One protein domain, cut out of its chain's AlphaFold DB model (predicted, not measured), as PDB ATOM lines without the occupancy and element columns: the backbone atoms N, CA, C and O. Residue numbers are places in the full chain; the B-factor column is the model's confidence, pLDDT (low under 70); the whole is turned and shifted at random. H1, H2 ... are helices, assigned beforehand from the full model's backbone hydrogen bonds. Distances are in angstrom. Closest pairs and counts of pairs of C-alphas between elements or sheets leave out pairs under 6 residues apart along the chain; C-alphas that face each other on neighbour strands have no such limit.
ATOM      1  N   CYS A   2     -10.711 104.829 110.569       59.56
ATOM      2  CA  CYS A   2     -10.803 104.055 109.323       59.56
ATOM      3  C   CYS A   2     -10.430 102.575 109.517       59.56
ATOM      4  O   CYS A   2     -11.154 101.701 109.059       59.56
ATOM      5  N   GLY A   3      -9.378 102.285 110.295       63.56
ATOM      6  CA  GLY A   3      -9.000 100.903 110.620       63.56
ATOM      7  C   GLY A   3     -10.111 100.108 111.320       63.56
ATOM      8  O   GLY A   3     -10.402  98.996 110.907       63.56
ATOM      9  N   SER A   4     -10.779 100.694 112.320       67.81
ATOM     10  CA  SER A   4     -11.871 100.045 113.070       67.81
ATOM     11  C   SER A   4     -13.147  99.872 112.241       67.81
ATOM     12  O   SER A   4     -13.856  98.886 112.409       67.81
ATOM     13  N   LEU A   5     -13.435 100.815 111.337       72.88
ATOM     14  CA  LEU A   5     -14.544 100.711 110.381       72.88
ATOM     15  C   LEU A   5     -14.315  99.565 109.394       72.88
ATOM     16  O   LEU A   5     -15.205  98.744 109.203       72.88
ATOM     17  N   ILE A   6     -13.116  99.477 108.810       75.12
ATOM     18  CA  ILE A   6     -12.753  98.380 107.901       75.12
ATOM     19  C   ILE A   6     -12.776  97.042 108.650       75.12
ATOM     20  O   ILE A   6     -13.297  96.065 108.125       75.12
ATOM     21  N   GLU A   7     -12.276  97.004 109.887       79.31
ATOM     22  CA  GLU A   7     -12.321  95.810 110.736       79.31
ATOM     23  C   GLU A   7     -13.765  95.341 110.963       79.31
ATOM     24  O   GLU A   7     -14.074  94.176 110.726       79.31
ATOM     25  N   GLY A   8     -14.673  96.259 111.313       80.69
ATOM     26  CA  GLY A   8     -16.096  95.956 111.480       80.69
ATOM     27  C   GLY A   8     -16.779  95.480 110.193       80.69
ATOM     28  O   GLY A   8     -17.543  94.519 110.231       80.69
ATOM     29  N   LEU A   9     -16.483  96.105 109.049       83.62
ATOM     30  CA  LEU A   9     -17.043  95.715 107.749       83.62
ATOM     31  C   LEU A   9     -16.576  94.321 107.310       83.62
ATOM     32  O   LEU A   9     -17.384  93.518 106.844       83.62
ATOM     33  N   LEU A  10     -15.284  94.024 107.462       84.88
ATOM     34  CA  LEU A  10     -14.736  92.711 107.122       84.88
ATOM     35  C   LEU A  10     -15.229  91.631 108.087       84.88
ATOM     36  O   LEU A  10     -15.516  90.516 107.654       84.88
ATOM     37  N   LEU A  11     -15.367  91.965 109.373       89.44
ATOM     38  CA  LEU A  11     -15.940  91.066 110.367       89.44
ATOM     39  C   LEU A  11     -17.391  90.709 110.023       89.44
ATOM     40  O   LEU A  11     -17.712  89.524 109.993       89.44
ATOM     41  N   ASP A  12     -18.242  91.693 109.706       88.00
ATOM     42  CA  ASP A  12     -19.627  91.447 109.270       88.00
ATOM     43  C   ASP A  12     -19.669  90.566 108.014       88.00
ATOM     44  O   ASP A  12     -20.383  89.564 107.969       88.00
ATOM     45  N   ALA A  13     -18.850  90.886 107.008       88.00
ATOM     46  CA  ALA A  13     -18.799  90.128 105.761       88.00
ATOM     47  C   ALA A  13     -18.403  88.658 105.984       88.00
ATOM     48  O   ALA A  13     -19.010  87.762 105.399       88.00
ATOM     49  N   LEU A  14     -17.419  88.397 106.850       89.88
ATOM     50  CA  LEU A  14     -16.975  87.041 107.188       89.88
ATOM     51  C   LEU A  14     -17.962  86.302 108.103       89.88
ATOM     52  O   LEU A  14     -18.049  85.080 108.029       89.88
ATOM     53  N   GLN A  15     -18.723  87.012 108.939       91.31
ATOM     54  CA  GLN A  15     -19.754  86.414 109.795       91.31
ATOM     55  C   GLN A  15     -20.947  85.871 109.001       91.31
ATOM     56  O   GLN A  15     -21.547  84.877 109.414       91.31
ATOM     57  N   ARG A  16     -21.272  86.465 107.844       90.00
ATOM     58  CA  ARG A  16     -22.371  86.002 106.970       90.00
ATOM     59  C   ARG A  16     -22.198  84.561 106.491       90.00
ATOM     60  O   ARG A  16     -23.195  83.880 106.266       90.00
ATOM     61  N   ASP A  17     -20.957  84.102 106.358       89.38
ATOM     62  CA  ASP A  17     -20.613  82.703 106.091       89.38
ATOM     63  C   ASP A  17     -19.420  82.281 106.963       89.38
ATOM     64  O   ASP A  17     -18.326  81.948 106.497       89.38
ATOM     65  N   GLU A  18     -19.636  82.333 108.279       89.62
ATOM     66  CA  GLU A  18     -18.619  81.984 109.271       89.62
ATOM     67  C   GLU A  18     -18.036  80.562 109.102       89.62
ATOM     68  O   GLU A  18     -16.823  80.398 109.284       89.62
ATOM     69  N   PRO A  19     -18.812  79.519 108.734       93.00
ATOM     70  CA  PRO A  19     -18.249  78.202 108.446       93.00
ATOM     71  C   PRO A  19     -17.202  78.241 107.329       93.00
ATOM     72  O   PRO A  19     -16.132  77.647 107.479       93.00
ATOM     73  N   LYS A  20     -17.469  78.977 106.242       93.00
ATOM     74  CA  LYS A  20     -16.522  79.151 105.135       93.00
ATOM     75  C   LYS A  20     -15.304  79.968 105.554       93.00
ATOM     76  O   LYS A  20     -14.184  79.580 105.232       93.00
ATOM     77  N   ALA A  21     -15.506  81.035 106.333       91.62
ATOM     78  CA  ALA A  21     -14.421  81.827 106.912       91.62
ATOM     79  C   ALA A  21     -13.467  80.975 107.757       91.62
ATOM     80  O   ALA A  21     -12.258  81.062 107.581       91.62
ATOM     81  N   ARG A  22     -13.993  80.109 108.629       92.00
ATOM     82  CA  ARG A  22     -13.192  79.235 109.507       92.00
ATOM     83  C   ARG A  22     -12.543  78.049 108.787       92.00
ATOM     84  O   ARG A  22     -11.645  77.423 109.350       92.00
ATOM     85  N   ALA A  23     -13.013  77.709 107.589       92.62
ATOM     86  CA  ALA A  23     -12.455  76.644 106.760       92.62
ATOM     87  C   ALA A  23     -11.344  77.133 105.812       92.62
ATOM     88  O   ALA A  23     -10.658  76.308 105.210       92.62
ATOM     89  N   ALA A  24     -11.156  78.450 105.681       93.44
ATOM     90  CA  ALA A  24     -10.130  79.048 104.833       93.44
ATOM     91  C   ALA A  24      -8.712  78.670 105.299       93.44
ATOM     92  O   ALA A  24      -8.459  78.487 106.494       93.44
ATOM     93  N   ASN A  25      -7.754  78.596 104.377       91.75
ATOM     94  CA  ASN A  25      -6.372  78.220 104.678       91.75
ATOM     95  C   ASN A  25      -5.658  79.269 105.537       91.75
ATOM     96  O   ASN A  25      -4.855  78.915 106.402       91.75
ATOM     97  N   LYS A  26      -5.972  80.551 105.332       90.62
ATOM     98  CA  LYS A  26      -5.443  81.679 106.104       90.62
ATOM     99  C   LYS A  26      -6.178  81.904 107.435       90.62
ATOM    100  O   LYS A  26      -5.899  82.885 108.119       90.62
ATOM    101  N   THR A  27      -7.073  80.998 107.846       92.62
ATOM    102  CA  THR A  27      -7.772  81.087 109.138       92.62
ATOM    103  C   THR A  27      -6.771  81.177 110.302       92.62
ATOM    104  O   THR A  27      -5.959  80.259 110.489       92.62
ATOM    105  N   PRO A  28      -6.832  82.227 111.141       89.69
ATOM    106  CA  PRO A  28      -5.922  82.385 112.264       89.69
ATOM    107  C   PRO A  28      -6.194  81.352 113.362       89.69
ATOM    108  O   PRO A  28      -7.331  81.008 113.706       89.69
ATOM    109  N   LYS A  29      -5.107  80.871 113.963       91.31
ATOM    110  CA  LYS A  29      -5.130  79.866 115.029       91.31
ATOM    111  C   LYS A  29      -4.586  80.456 116.324       91.31
ATOM    112  O   LYS A  29      -3.715  81.324 116.316       91.31
ATOM    113  N   LEU A  30      -5.095  79.971 117.451       87.50
ATOM    114  CA  LEU A  30      -4.583  80.299 118.777       87.50
ATOM    115  C   LEU A  30      -3.121  79.855 118.916       87.50
ATOM    116  O   LEU A  30      -2.652  78.949 118.219       87.50
ATOM    117  N   LYS A  31      -2.404  80.470 119.865       77.62
ATOM    118  CA  LYS A  31      -1.031  80.076 120.212       77.62
ATOM    119  C   LYS A  31      -0.993  78.571 120.503       77.62
ATOM    120  O   LYS A  31      -1.699  78.093 121.384       77.62
ATOM    121  N   GLY A  32      -0.198  77.838 119.723       75.81
ATOM    122  CA  GLY A  32      -0.151  76.372 119.735       75.81
ATOM    123  C   GLY A  32      -0.738  75.704 118.485       75.81
ATOM    124  O   GLY A  32      -0.577  74.503 118.328       75.81
ATOM    125  N   GLY A  33      -1.386  76.446 117.579       75.88
ATOM    126  CA  GLY A  33      -1.700  76.007 116.209       75.88
ATOM    127  C   GLY A  33      -2.811  74.958 116.056       75.88
ATOM    128  O   GLY A  33      -3.179  74.640 114.929       75.88
ATOM    129  N   VAL A  34      -3.363  74.436 117.155       76.25
ATOM    130  CA  VAL A  34      -4.386  73.372 117.124       76.25
ATOM    131  C   VAL A  34      -5.810  73.928 117.071       76.25
ATOM    132  O   VAL A  34      -6.667  73.366 116.398       76.25
ATOM    133  N   LYS A  35      -6.085  75.036 117.768       87.56
ATOM    134  CA  LYS A  35      -7.434  75.614 117.858       87.56
ATOM    135  C   LYS A  35      -7.555  76.865 117.000       87.56
ATOM    136  O   LYS A  35      -6.689  77.733 117.063       87.56
ATOM    137  N   ILE A  36      -8.646  76.968 116.247       89.38
ATOM    138  CA  ILE A  36      -9.011  78.182 115.509       89.38
ATOM    139  C   ILE A  36      -9.343  79.293 116.508       89.38
ATOM    140  O   ILE A  36      -9.961  79.048 117.548       89.38
ATOM    141  N   LYS A  37      -8.888  80.507 116.208       87.88
ATOM    142  CA  LYS A  37      -9.184  81.705 116.992       87.88
ATOM    143  C   LYS A  37     -10.645  82.131 116.754       87.88
ATOM    144  O   LYS A  37     -11.075  82.087 115.599       87.88
ATOM    145  N   PRO A  38     -11.413  82.539 117.781       89.25
ATOM    146  CA  PRO A  38     -12.769  83.057 117.581       89.25
ATOM    147  C   PRO A  38     -12.779  84.208 116.569       89.25
ATOM    148  O   PRO A  38     -11.904  85.066 116.636       89.25
ATOM    149  N   LEU A  39     -13.753  84.231 115.651       85.94
ATOM    150  CA  LEU A  39     -13.819  85.215 114.558       85.94
ATOM    151  C   LEU A  39     -13.811  86.667 115.070       85.94
ATOM    152  O   LEU A  39     -13.127  87.515 114.511       85.94
ATOM    153  N   ALA A  40     -14.491  86.926 116.189       85.50
ATOM    154  CA  ALA A  40     -14.521  88.237 116.842       85.50
ATOM    155  C   ALA A  40     -13.154  88.718 117.368       85.50
ATOM    156  O   ALA A  40     -12.981  89.910 117.594       85.50
ATOM    157  N   ASP A  41     -12.188  87.815 117.553       85.94
ATOM    158  CA  ASP A  41     -10.854  88.173 118.038       85.94
ATOM    159  C   ASP A  41      -9.868  88.433 116.887       85.94
ATOM    160  O   ASP A  41      -8.699  88.755 117.139       85.94
ATOM    161  N   TRP A  42     -10.270  88.218 115.628       86.94
ATOM    162  CA  TRP A  42      -9.382  88.373 114.479       86.94
ATOM    163  C   TRP A  42      -8.994  89.842 114.318       86.94
ATOM    164  O   TRP A  42      -9.842  90.726 114.321       86.94
ATOM    165  N   ASN A  43      -7.698  90.112 114.183       84.00
ATOM    166  CA  ASN A  43      -7.230  91.468 113.918       84.00
ATOM    167  C   ASN A  43      -7.433  91.832 112.440       84.00
ATOM    168  O   ASN A  43      -7.519  90.948 111.590       84.00
ATOM    169  N   LEU A  44      -7.419  93.128 112.115       79.62
ATOM    170  CA  LEU A  44      -7.562  93.624 110.740       79.62
ATOM    171  C   LEU A  44      -6.718  92.882 109.686       79.62
ATOM    172  O   LEU A  44      -7.202  92.625 108.589       79.62
ATOM    173  N   GLY A  45      -5.468  92.522 109.996       79.19
ATOM    174  CA  GLY A  45      -4.622  91.774 109.063       79.19
ATOM    175  C   GLY A  45      -5.147  90.361 108.806       79.19
ATOM    176  O   GLY A  45      -5.263  89.957 107.657       79.19
ATOM    177  N   GLU A  46      -5.533  89.654 109.872       87.62
ATOM    178  CA  GLU A  46      -6.132  88.314 109.793       87.62
ATOM    179  C   GLU A  46      -7.458  88.333 109.008       87.62
ATOM    180  O   GLU A  46      -7.711  87.444 108.198       87.62
ATOM    181  N   LEU A  47      -8.284  89.367 109.205       86.75
ATOM    182  CA  LEU A  47      -9.540  89.549 108.468       86.75
ATOM    183  C   LEU A  47      -9.296  89.795 106.972       86.75
ATOM    184  O   LEU A  47      -9.962  89.179 106.145       86.75
ATOM    185  N   ILE A  48      -8.338  90.659 106.617       84.06
ATOM    186  CA  ILE A  48      -7.983  90.936 105.214       84.06
ATOM    187  C   ILE A  48      -7.467  89.676 104.531       84.06
ATOM    188  O   ILE A  48      -7.899  89.367 103.425       84.06
ATOM    189  N   ASP A  49      -6.576  88.943 105.192       85.62
ATOM    190  CA  ASP A  49      -5.984  87.726 104.651       85.62
ATOM    191  C   ASP A  49      -7.060  86.717 104.233       85.62
ATOM    192  O   ASP A  49      -7.076  86.259 103.086       85.62
ATOM    193  N   VAL A  50      -7.998  86.423 105.135       90.50
ATOM    194  CA  VAL A  50      -9.101  85.497 104.854       90.50
ATOM    195  C   VAL A  50     -10.085  86.085 103.839       90.50
ATOM    196  O   VAL A  50     -10.546  85.368 102.953       90.50
ATOM    197  N   ALA A  51     -10.387  87.384 103.903       87.81
ATOM    198  CA  ALA A  51     -11.285  88.031 102.947       87.81
ATOM    199  C   ALA A  51     -10.737  88.012 101.507       87.81
ATOM    200  O   ALA A  51     -11.506  87.788 100.571       87.81
ATOM    201  N   VAL A  52      -9.425  88.191 101.323       85.75
ATOM    202  CA  VAL A  52      -8.756  88.062 100.018       85.75
ATOM    203  C   VAL A  52      -8.799  86.614  99.536       85.75
ATOM    204  O   VAL A  52      -9.174  86.364  98.394       85.75
ATOM    205  N   GLU A  53      -8.479  85.646 100.401       89.88
ATOM    206  CA  GLU A  53      -8.533  84.222 100.040       89.88
ATOM    207  C   GLU A  53      -9.936  83.804  99.576       89.88
ATOM    208  O   GLU A  53     -10.099  83.106  98.572       89.88
ATOM    209  N   LEU A  54     -10.966  84.272 100.279       90.00
ATOM    210  CA  LEU A  54     -12.357  83.991  99.946       90.00
ATOM    211  C   LEU A  54     -12.897  84.845  98.793       90.00
ATOM    212  O   LEU A  54     -14.074  84.721  98.453       90.00
ATOM    213  N   ASN A  55     -12.054  85.677  98.171       87.00
ATOM    214  CA  ASN A  55     -12.413  86.618  97.114       87.00
ATOM    215  C   ASN A  55     -13.545  87.584  97.511       87.00
ATOM    216  O   ASN A  55     -14.260  88.083  96.639       87.00
ATOM    217  N   ILE A  56     -13.706  87.874  98.808       85.56
ATOM    218  CA  ILE A  56     -14.636  88.892  99.324       85.56
ATOM    219  C   ILE A  56     -14.146  90.288  98.920       85.56
ATOM    220  O   ILE A  56     -14.947  91.128  98.520       85.56
ATOM    221  N   ILE A  57     -12.828  90.494  98.939       80.50
ATOM    222  CA  ILE A  57     -12.129  91.685  98.431       80.50
ATOM    223  C   ILE A  57     -11.017  91.252  97.460       80.50
ATOM    224  O   ILE A  57     -10.600  90.093  97.489       80.50
ATOM    225  N   GLU A  58     -10.581  92.120  96.546       73.94
ATOM    226  CA  GLU A  58      -9.585  91.752  95.519       73.94
ATOM    227  C   GLU A  58      -8.130  91.749  96.016       73.94
ATOM    228  O   GLU A  58      -7.777  92.430  96.968       73.94
ATOM    229  N   THR A  59      -7.229  91.041  95.326       60.53
ATOM    230  CA  THR A  59      -5.791  90.954  95.665       60.53
ATOM    231  C   THR A  59      -5.059  92.301  95.574       60.53
ATOM    232  O   THR A  59      -4.016  92.494  96.193       60.53
ATOM    233  N   HIS A  60      -5.607  93.292  94.866       54.34
ATOM    234  CA  HIS A  60      -5.104  94.668  94.931       54.34
ATOM    235  C   HIS A  60      -5.350  95.306  96.320       54.34
ATOM    236  O   HIS A  60      -4.540  96.119  96.764       54.34
ATOM    237  N   ALA A  61      -6.359  94.840  97.075       50.41
ATOM    238  CA  ALA A  61      -6.536  95.062  98.522       50.41
ATOM    239  C   ALA A  61      -5.407  94.454  99.375       50.41
ATOM    240  O   ALA A  61      -5.113  94.923 100.474       50.41
ATOM    241  N   GLU A  62      -4.685  93.463  98.859       47.12
ATOM    242  CA  GLU A  62      -3.495  92.904  99.504       47.12
ATOM    243  C   GLU A  62      -2.281  93.854  99.376       47.12
ATOM    244  O   GLU A  62      -1.465  93.931 100.294       47.12
ATOM    245  N   GLN A  63      -2.195  94.681  98.320       50.53
ATOM    246  CA  GLN A  63      -1.250  95.815  98.283       50.53
ATOM    247  C   GLN A  63      -1.655  96.921  99.258       50.53
ATOM    248  O   GLN A  63      -0.791  97.562  99.866       50.53
ATOM    249  N   PHE A  64      -2.960  97.068  99.501       50.97
ATOM    250  CA  PHE A  64      -3.420  97.829 100.645       50.97
ATOM    251  C   PHE A  64      -2.944  97.192 101.948       50.97
ATOM    252  O   PHE A  64      -2.569  97.969 102.797       50.97
ATOM    253  N   SER A  65      -2.786  95.868 102.110       45.47
ATOM    254  CA  SER A  65      -2.265  95.242 103.351       45.47
ATOM    255  C   SER A  65      -0.896  95.799 103.823       45.47
ATOM    256  O   SER A  65      -0.667  96.029 105.019       45.47
ATOM    257  N   HIS A  66       0.008  96.087 102.876       47.75
ATOM    258  CA  HIS A  66       1.308  96.710 103.144       47.75
ATOM    259  C   HIS A  66       1.155  98.180 103.553       47.75
ATOM    260  O   HIS A  66       1.813  98.621 104.497       47.75
ATOM    261  N   GLY A  67       0.214  98.895 102.932       48.16
ATOM    262  CA  GLY A  67      -0.299 100.165 103.439       48.16
ATOM    263  C   GLY A  67      -1.031 100.015 104.778       48.16
ATOM    264  O   GLY A  67      -0.904 100.882 105.621       48.16
ATOM    265  N   VAL A  68      -1.717  98.899 105.049       47.78
ATOM    266  CA  VAL A  68      -2.628  98.620 106.177       47.78
ATOM    267  C   VAL A  68      -1.888  98.307 107.463       47.78
ATOM    268  O   VAL A  68      -2.380  98.612 108.553       47.78
ATOM    269  N   ARG A  69      -0.639  97.844 107.371       48.22
ATOM    270  CA  ARG A  69       0.298  97.983 108.492       48.22
ATOM    271  C   ARG A  69       0.405  99.446 108.954       48.22
ATOM    272  O   ARG A  69       0.444  99.659 110.163       48.22
ATOM    273  N   ASN A  70       0.320 100.418 108.040       46.00
ATOM    274  CA  ASN A  70       0.170 101.845 108.354       46.00
ATOM    275  C   ASN A  70      -1.302 102.263 108.613       46.00
ATOM    276  O   ASN A  70      -1.516 103.228 109.338       46.00
ATOM    277  N   TYR A  71      -2.327 101.510 108.171       47.25
ATOM    278  CA  TYR A  71      -3.747 101.734 108.558       47.25
ATOM    279  C   TYR A  71      -4.012 101.473 110.043       47.25
ATOM    280  O   TYR A  71      -4.929 102.053 110.621       47.25
ATOM    281  N   ARG A  72      -3.176 100.666 110.708       45.09
ATOM    282  CA  ARG A  72      -3.179 100.535 112.177       45.09
ATOM    283  C   ARG A  72      -2.866 101.856 112.905       45.09
ATOM    284  O   ARG A  72      -3.081 101.950 114.121       45.09
ATOM    285  N   ASN A  73      -2.361 102.845 112.164       49.62
ATOM    286  CA  ASN A  73      -2.121 104.220 112.587       49.62
ATOM    287  C   ASN A  73      -3.027 105.246 111.873       49.62
ATOM    288  O   ASN A  73      -2.823 106.438 112.065       49.62
ATOM    289  N   LEU A  74      -4.046 104.835 111.105       49.88
ATOM    290  CA  LEU A  74      -4.956 105.795 110.472       49.88
ATOM    291  C   LEU A  74      -6.015 106.314 111.445       49.88
ATOM    292  O   LEU A  74      -6.864 105.559 111.947       49.88
ATOM    293  N   ILE A  75      -5.908 107.627 111.676       53.47
ATOM    294  CA  ILE A  75      -6.781 108.542 112.422       53.47
ATOM    295  C   ILE A  75      -7.556 107.827 113.504       53.47
ATOM    296  O   ILE A  75      -8.713 107.450 113.331       53.47
ATOM    297  N   HIS A  76      -6.905 107.554 114.622       51.72
ATOM    298  CA  HIS A  76      -7.588 107.104 115.821       51.72
ATOM    299  C   HIS A  76      -7.528 108.278 116.797       51.72
ATOM    300  O   HIS A  76      -6.456 108.474 117.358       51.72
ATOM    301  N   PRO A  77      -8.627 109.015 117.059       47.59
ATOM    302  CA  PRO A  77      -8.601 110.197 117.923       47.59
ATOM    303  C   PRO A  77      -7.912 109.909 119.262       47.59
ATOM    304  O   PRO A  77      -7.073 110.667 119.733       47.59
ATOM    305  N   GLY A  78      -8.178 108.724 119.825       49.00
ATOM    306  CA  GLY A  78      -7.532 108.248 121.050       49.00
ATOM    307  C   GLY A  78      -6.031 107.931 120.937       49.00
ATOM    308  O   GLY A  78      -5.321 108.127 121.919       49.00
ATOM    309  N   LYS A  79      -5.523 107.467 119.780       45.62
ATOM    310  CA  LYS A  79      -4.068 107.327 119.567       45.62
ATOM    311  C   LYS A  79      -3.420 108.648 119.179       45.62
ATOM    312  O   LYS A  79      -2.300 108.852 119.600       45.62
ATOM    313  N   GLU A  80      -4.067 109.521 118.413       49.59
ATOM    314  CA  GLU A  80      -3.502 110.817 117.998       49.59
ATOM    315  C   GLU A  80      -3.219 111.708 119.210       49.59
ATOM    316  O   GLU A  80      -2.145 112.299 119.315       49.59
ATOM    317  N   ILE A  81      -4.134 111.704 120.185       49.03
ATOM    318  CA  ILE A  81      -3.958 112.396 121.466       49.03
ATOM    319  C   ILE A  81      -2.821 111.770 122.298       49.03
ATOM    320  O   ILE A  81      -2.121 112.487 123.008       49.03
ATOM    321  N   GLN A  82      -2.601 110.451 122.210       44.97
ATOM    322  CA  GLN A  82      -1.563 109.744 122.981       44.97
ATOM    323  C   GLN A  82      -0.193 109.648 122.285       44.97
ATOM    324  O   GLN A  82       0.812 109.491 122.974       44.97
ATOM    325  N   SER A  83      -0.119 109.707 120.952       48.44
ATOM    326  CA  SER A  83       1.103 109.449 120.171       48.44
ATOM    327  C   SER A  83       1.757 110.707 119.600       48.44
ATOM    328  O   SER A  83       2.837 110.600 119.019       48.44
ATOM    329  N   ALA A  84       1.124 111.880 119.734       50.75
ATOM    330  CA  ALA A  84       1.552 113.140 119.117       50.75
ATOM    331  C   ALA A  84       1.792 113.046 117.592       50.75
ATOM    332  O   ALA A  84       2.430 113.924 117.006       50.75
ATOM    333  N   GLN A  85       1.284 111.999 116.930       46.97
ATOM    334  CA  GLN A  85       1.340 111.909 115.479       46.97
ATOM    335  C   GLN A  85       0.403 112.956 114.886       46.97
ATOM    336  O   GLN A  85      -0.812 112.890 115.063       46.97
ATOM    337  N   LYS A  86       0.977 113.920 114.164       49.41
ATOM    338  CA  LYS A  86       0.214 114.756 113.241       49.41
ATOM    339  C   LYS A  86      -0.180 113.889 112.057       49.41
ATOM    340  O   LYS A  86       0.687 113.484 111.291       49.41
ATOM    341  N   VAL A  87      -1.469 113.612 111.938       53.44
ATOM    342  CA  VAL A  87      -2.042 113.143 110.681       53.44
ATOM    343  C   VAL A  87      -2.211 114.365 109.785       53.44
ATOM    344  O   VAL A  87      -2.827 115.346 110.208       53.44
ATOM    345  N   ALA A  88      -1.589 114.352 108.608       63.44
ATOM    346  CA  ALA A  88      -1.788 115.385 107.610       63.44
ATOM    347  C   ALA A  88      -2.985 115.014 106.715       63.44
ATOM    348  O   ALA A  88      -3.557 113.921 106.804       63.44
ATOM    349  N   THR A  89      -3.432 115.971 105.909       64.12
ATOM    350  CA  THR A  89      -4.611 115.812 105.047       64.12
ATOM    351  C   THR A  89      -4.415 114.662 104.060       64.12
ATOM    352  O   THR A  89      -5.340 113.914 103.770       64.12
ATOM    353  N   GLU A  90      -3.180 114.457 103.615       61.84
ATOM    354  CA  GLU A  90      -2.794 113.436 102.657       61.84
ATOM    355  C   GLU A  90      -3.033 112.017 103.199       61.84
ATOM    356  O   GLU A  90      -3.549 111.157 102.481       61.84
ATOM    357  N   GLU A  91      -2.712 111.748 104.472       59.62
ATOM    358  CA  GLU A  91      -3.020 110.445 105.069       59.62
ATOM    359  C   GLU A  91      -4.524 110.256 105.317       59.62
ATOM    360  O   GLU A  91      -5.010 109.123 105.241       59.62
ATOM    361  N   ALA A  92      -5.269 111.337 105.578       62.75
ATOM    362  CA  ALA A  92      -6.726 111.295 105.713       62.75
ATOM    363  C   ALA A  92      -7.406 110.925 104.384       62.75
ATOM    364  O   ALA A  92      -8.234 110.011 104.355       62.75
ATOM    365  N   ASP A  93      -6.986 111.557 103.287       62.34
ATOM    366  CA  ASP A  93      -7.507 111.312 101.940       62.34
ATOM    367  C   ASP A  93      -7.245 109.866 101.493       62.34
ATOM    368  O   ASP A  93      -8.119 109.194 100.941       62.34
ATOM    369  N   ILE A  94      -6.051 109.336 101.782       67.25
ATOM    370  CA  ILE A  94      -5.716 107.932 101.502       67.25
ATOM    371  C   ILE A  94      -6.654 106.991 102.272       67.25
ATOM    372  O   ILE A  94      -7.163 106.023 101.699       67.25
ATOM    373  N   ALA A  95      -6.905 107.276 103.552       64.38
ATOM    374  CA  ALA A  95      -7.783 106.469 104.393       64.38
ATOM    375  C   ALA A  95      -9.229 106.458 103.884       64.38
ATOM    376  O   ALA A  95      -9.874 105.406 103.878       64.38
ATOM    377  N   GLU A  96      -9.726 107.619 103.459       68.00
ATOM    378  CA  GLU A  96     -11.060 107.782 102.887       68.00
ATOM    379  C   GLU A  96     -11.197 106.996 101.579       68.00
ATOM    380  O   GLU A  96     -12.123 106.195 101.437       68.00
ATOM    381  N   LYS A  97     -10.233 107.126 100.659       72.00
ATOM    382  CA  LYS A  97     -10.262 106.405  99.375       72.00
ATOM    383  C   LYS A  97     -10.266 104.894  99.557       72.00
ATOM    384  O   LYS A  97     -10.914 104.182  98.792       72.00
ATOM    385  N   VAL A  98      -9.593 104.383 100.581       70.12
ATOM    386  CA  VAL A  98      -9.641 102.947 100.878       70.12
ATOM    387  C   VAL A  98     -10.960 102.513 101.467       70.12
ATOM    388  O   VAL A  98     -11.466 101.463 101.077       70.12
ATOM    389  N   LEU A  99     -11.548 103.314 102.352       69.75
ATOM    390  CA  LEU A  99     -12.887 103.030 102.846       69.75
ATOM    391  C   LEU A  99     -13.896 102.973 101.686       69.75
ATOM    392  O   LEU A  99     -14.681 102.029 101.613       69.75
ATOM    393  N   GLU A 100     -13.825 103.915 100.741       74.62
ATOM    394  CA  GLU A 100     -14.658 103.913  99.531       74.62
ATOM    395  C   GLU A 100     -14.470 102.637  98.691       74.62
ATOM    396  O   GLU A 100     -15.454 102.045  98.241       74.62
ATOM    397  N   ILE A 101     -13.224 102.187  98.490       76.88
ATOM    398  CA  ILE A 101     -12.918 100.963  97.732       76.88
ATOM    399  C   ILE A 101     -13.519  99.735  98.420       76.88
ATOM    400  O   ILE A 101     -14.206  98.951  97.762       76.88
ATOM    401  N   VAL A 102     -13.325  99.595  99.736       72.62
ATOM    402  CA  VAL A 102     -13.863  98.467 100.513       72.62
ATOM    403  C   VAL A 102     -15.391  98.445 100.444       72.62
ATOM    404  O   VAL A 102     -15.979  97.405 100.150       72.62
ATOM    405  N   ILE A 103     -16.047  99.593 100.642       76.06
ATOM    406  CA  ILE A 103     -17.512  99.702 100.551       76.06
ATOM    407  C   ILE A 103     -18.003  99.311  99.154       76.06
ATOM    408  O   ILE A 103     -18.990  98.578  99.025       76.06
ATOM    409  N   ARG A 104     -17.326  99.775  98.098       81.56
ATOM    410  CA  ARG A 104     -17.681  99.459  96.711       81.56
ATOM    411  C   ARG A 104     -17.577  97.962  96.426       81.56
ATOM    412  O   ARG A 104     -18.506  97.404  95.848       81.56
ATOM    413  N   GLU A 105     -16.480  97.322  96.822       75.56
ATOM    414  CA  GLU A 105     -16.260  95.888  96.585       75.56
ATOM    415  C   GLU A 105     -17.290  95.029  97.317       75.56
ATOM    416  O   GLU A 105     -17.926  94.167  96.701       75.56
ATOM    417  N   LEU A 106     -17.543  95.339  98.592       78.06
ATOM    418  CA  LEU A 106     -18.593  94.690  99.375       78.06
ATOM    419  C   LEU A 106     -19.964  94.861  98.706       78.06
ATOM    420  O   LEU A 106     -20.705  93.894  98.548       78.06
ATOM    421  N   SER A 107     -20.292  96.063  98.233       77.06
ATOM    422  CA  SER A 107     -21.581  96.336  97.579       77.06
ATOM    423  C   SER A 107     -21.752  95.616  96.235       77.06
ATOM    424  O   SER A 107     -22.871  95.277  95.852       77.06
ATOM    425  N   GLN A 108     -20.665  95.390  95.491       75.81
ATOM    426  CA  GLN A 108     -20.711  94.704  94.196       75.81
ATOM    427  C   GLN A 108     -20.799  93.184  94.340       75.81
ATOM    428  O   GLN A 108     -21.511  92.548  93.562       75.81
ATOM    429  N   LYS A 109     -20.105  92.612  95.330       65.44
ATOM    430  CA  LYS A 109     -20.039  91.159  95.549       65.44
ATOM    431  C   LYS A 109     -21.132  90.616  96.474       65.44
ATOM    432  O   LYS A 109     -21.400  89.422  96.423       65.44
ATOM    433  N   MET A 110     -21.791  91.465  97.271       61.41
ATOM    434  CA  MET A 110     -22.903  91.082  98.160       61.41
ATOM    435  C   MET A 110     -24.298  91.414  97.599       61.41
ATOM    436  O   MET A 110     -25.240  91.597  98.373       61.41
ATOM    437  N   LYS A 111     -24.462  91.519  96.272       46.50
ATOM    438  CA  LYS A 111     -25.813  91.563  95.687       46.50
ATOM    439  C   LYS A 111     -26.542  90.239  95.991       46.50
ATOM    440  O   LYS A 111     -25.898  89.198  95.874       46.50
TER     441      LYS A 111
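Overview. This is residues 2 to 111 of the 112 residues of an uncharacterized protein of Acidobacteria bacterium (UniProt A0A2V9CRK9). Two pairs of helices cross at a slant: the long H6 runs side by side with H1, and H3 with H4 forms a helical hairpin whose H3 packs on H1. H2 makes a corner near the end of H1, and from it a wide loop of residues 24 to 43 swings out and folds back to H3, while residues 77 to 82, in H5, stick out at the opposite end. The printed part has 110 residues with six named helices, H1 to H6 in order, and no named strand; the class is all helix, with 70 residues in named elements. It is compact, with a radius of gyration of the C-alphas of 14.7 A, and spans 41 by 36 by 20 A.

Arrangement. H6, residues 89 to 109, is the longest helix and touches H1, residues 2 to 15, at a shallow tilt of 14 degrees, the same way; their closest C-alphas, of Cys 2 and Ala 95, are 6.3 A apart. H1 also touches H3, residues 44 to 53, at a steep tilt of 46 degrees, the same way; the closest C-alphas are those of Glu 7 and Leu 44, 5.2 A apart. H3 touches H4, residues 60 to 71, at a shallow tilt of 4 degrees, opposite ways, and the two form a helical hairpin; the closest C-alphas are those of Gly 45 and Ser 65, 7.1 A apart. Of these 3 touching pairs 2 are at a shallow tilt, and the packing is only just mostly aligned. H4 is close to H6 but not clearly touching, with the C-alphas of Tyr 71 and Ala 95, the closest, 7.5 A apart. H2, residues 18 to 23, is about perpendicular to H1 at 87 degrees and close but not clearly touching; the closest C-alphas, of Leu 14 and Ala 21, are 5.8 A apart. H5, residues 77 to 83, touches no helix. In H1, H2, H3 and H6 every O i to N i+4 pair is within hydrogen-bond range; in H4 6 of 8 are, in H5 2 of 3.

Along the chain. H6 is 30.6 A from first to last C-alpha, from Thr 89 at (-4.611, 115.812, 105.047) to Lys 109 at (-20.039, 91.159, 95.549). H1 is 19.8 A long and begins at C-alpha 2, (-10.803, 104.055, 109.323). H4 measures 15.4 A and H3 14.3 A; H5 and H2 are shorter.

Size, cuts and confidence. The C-alphas of Val 34 and Thr 89, the two farthest apart, are 44.1 A from each other. The printed part has no cut. The link from H2 to H3, of 20 residues, is long. Mean pLDDT of the printed part is 72.0; it is under 70 at residues 2 to 4, 59 to 96, 99 and 109 to 111.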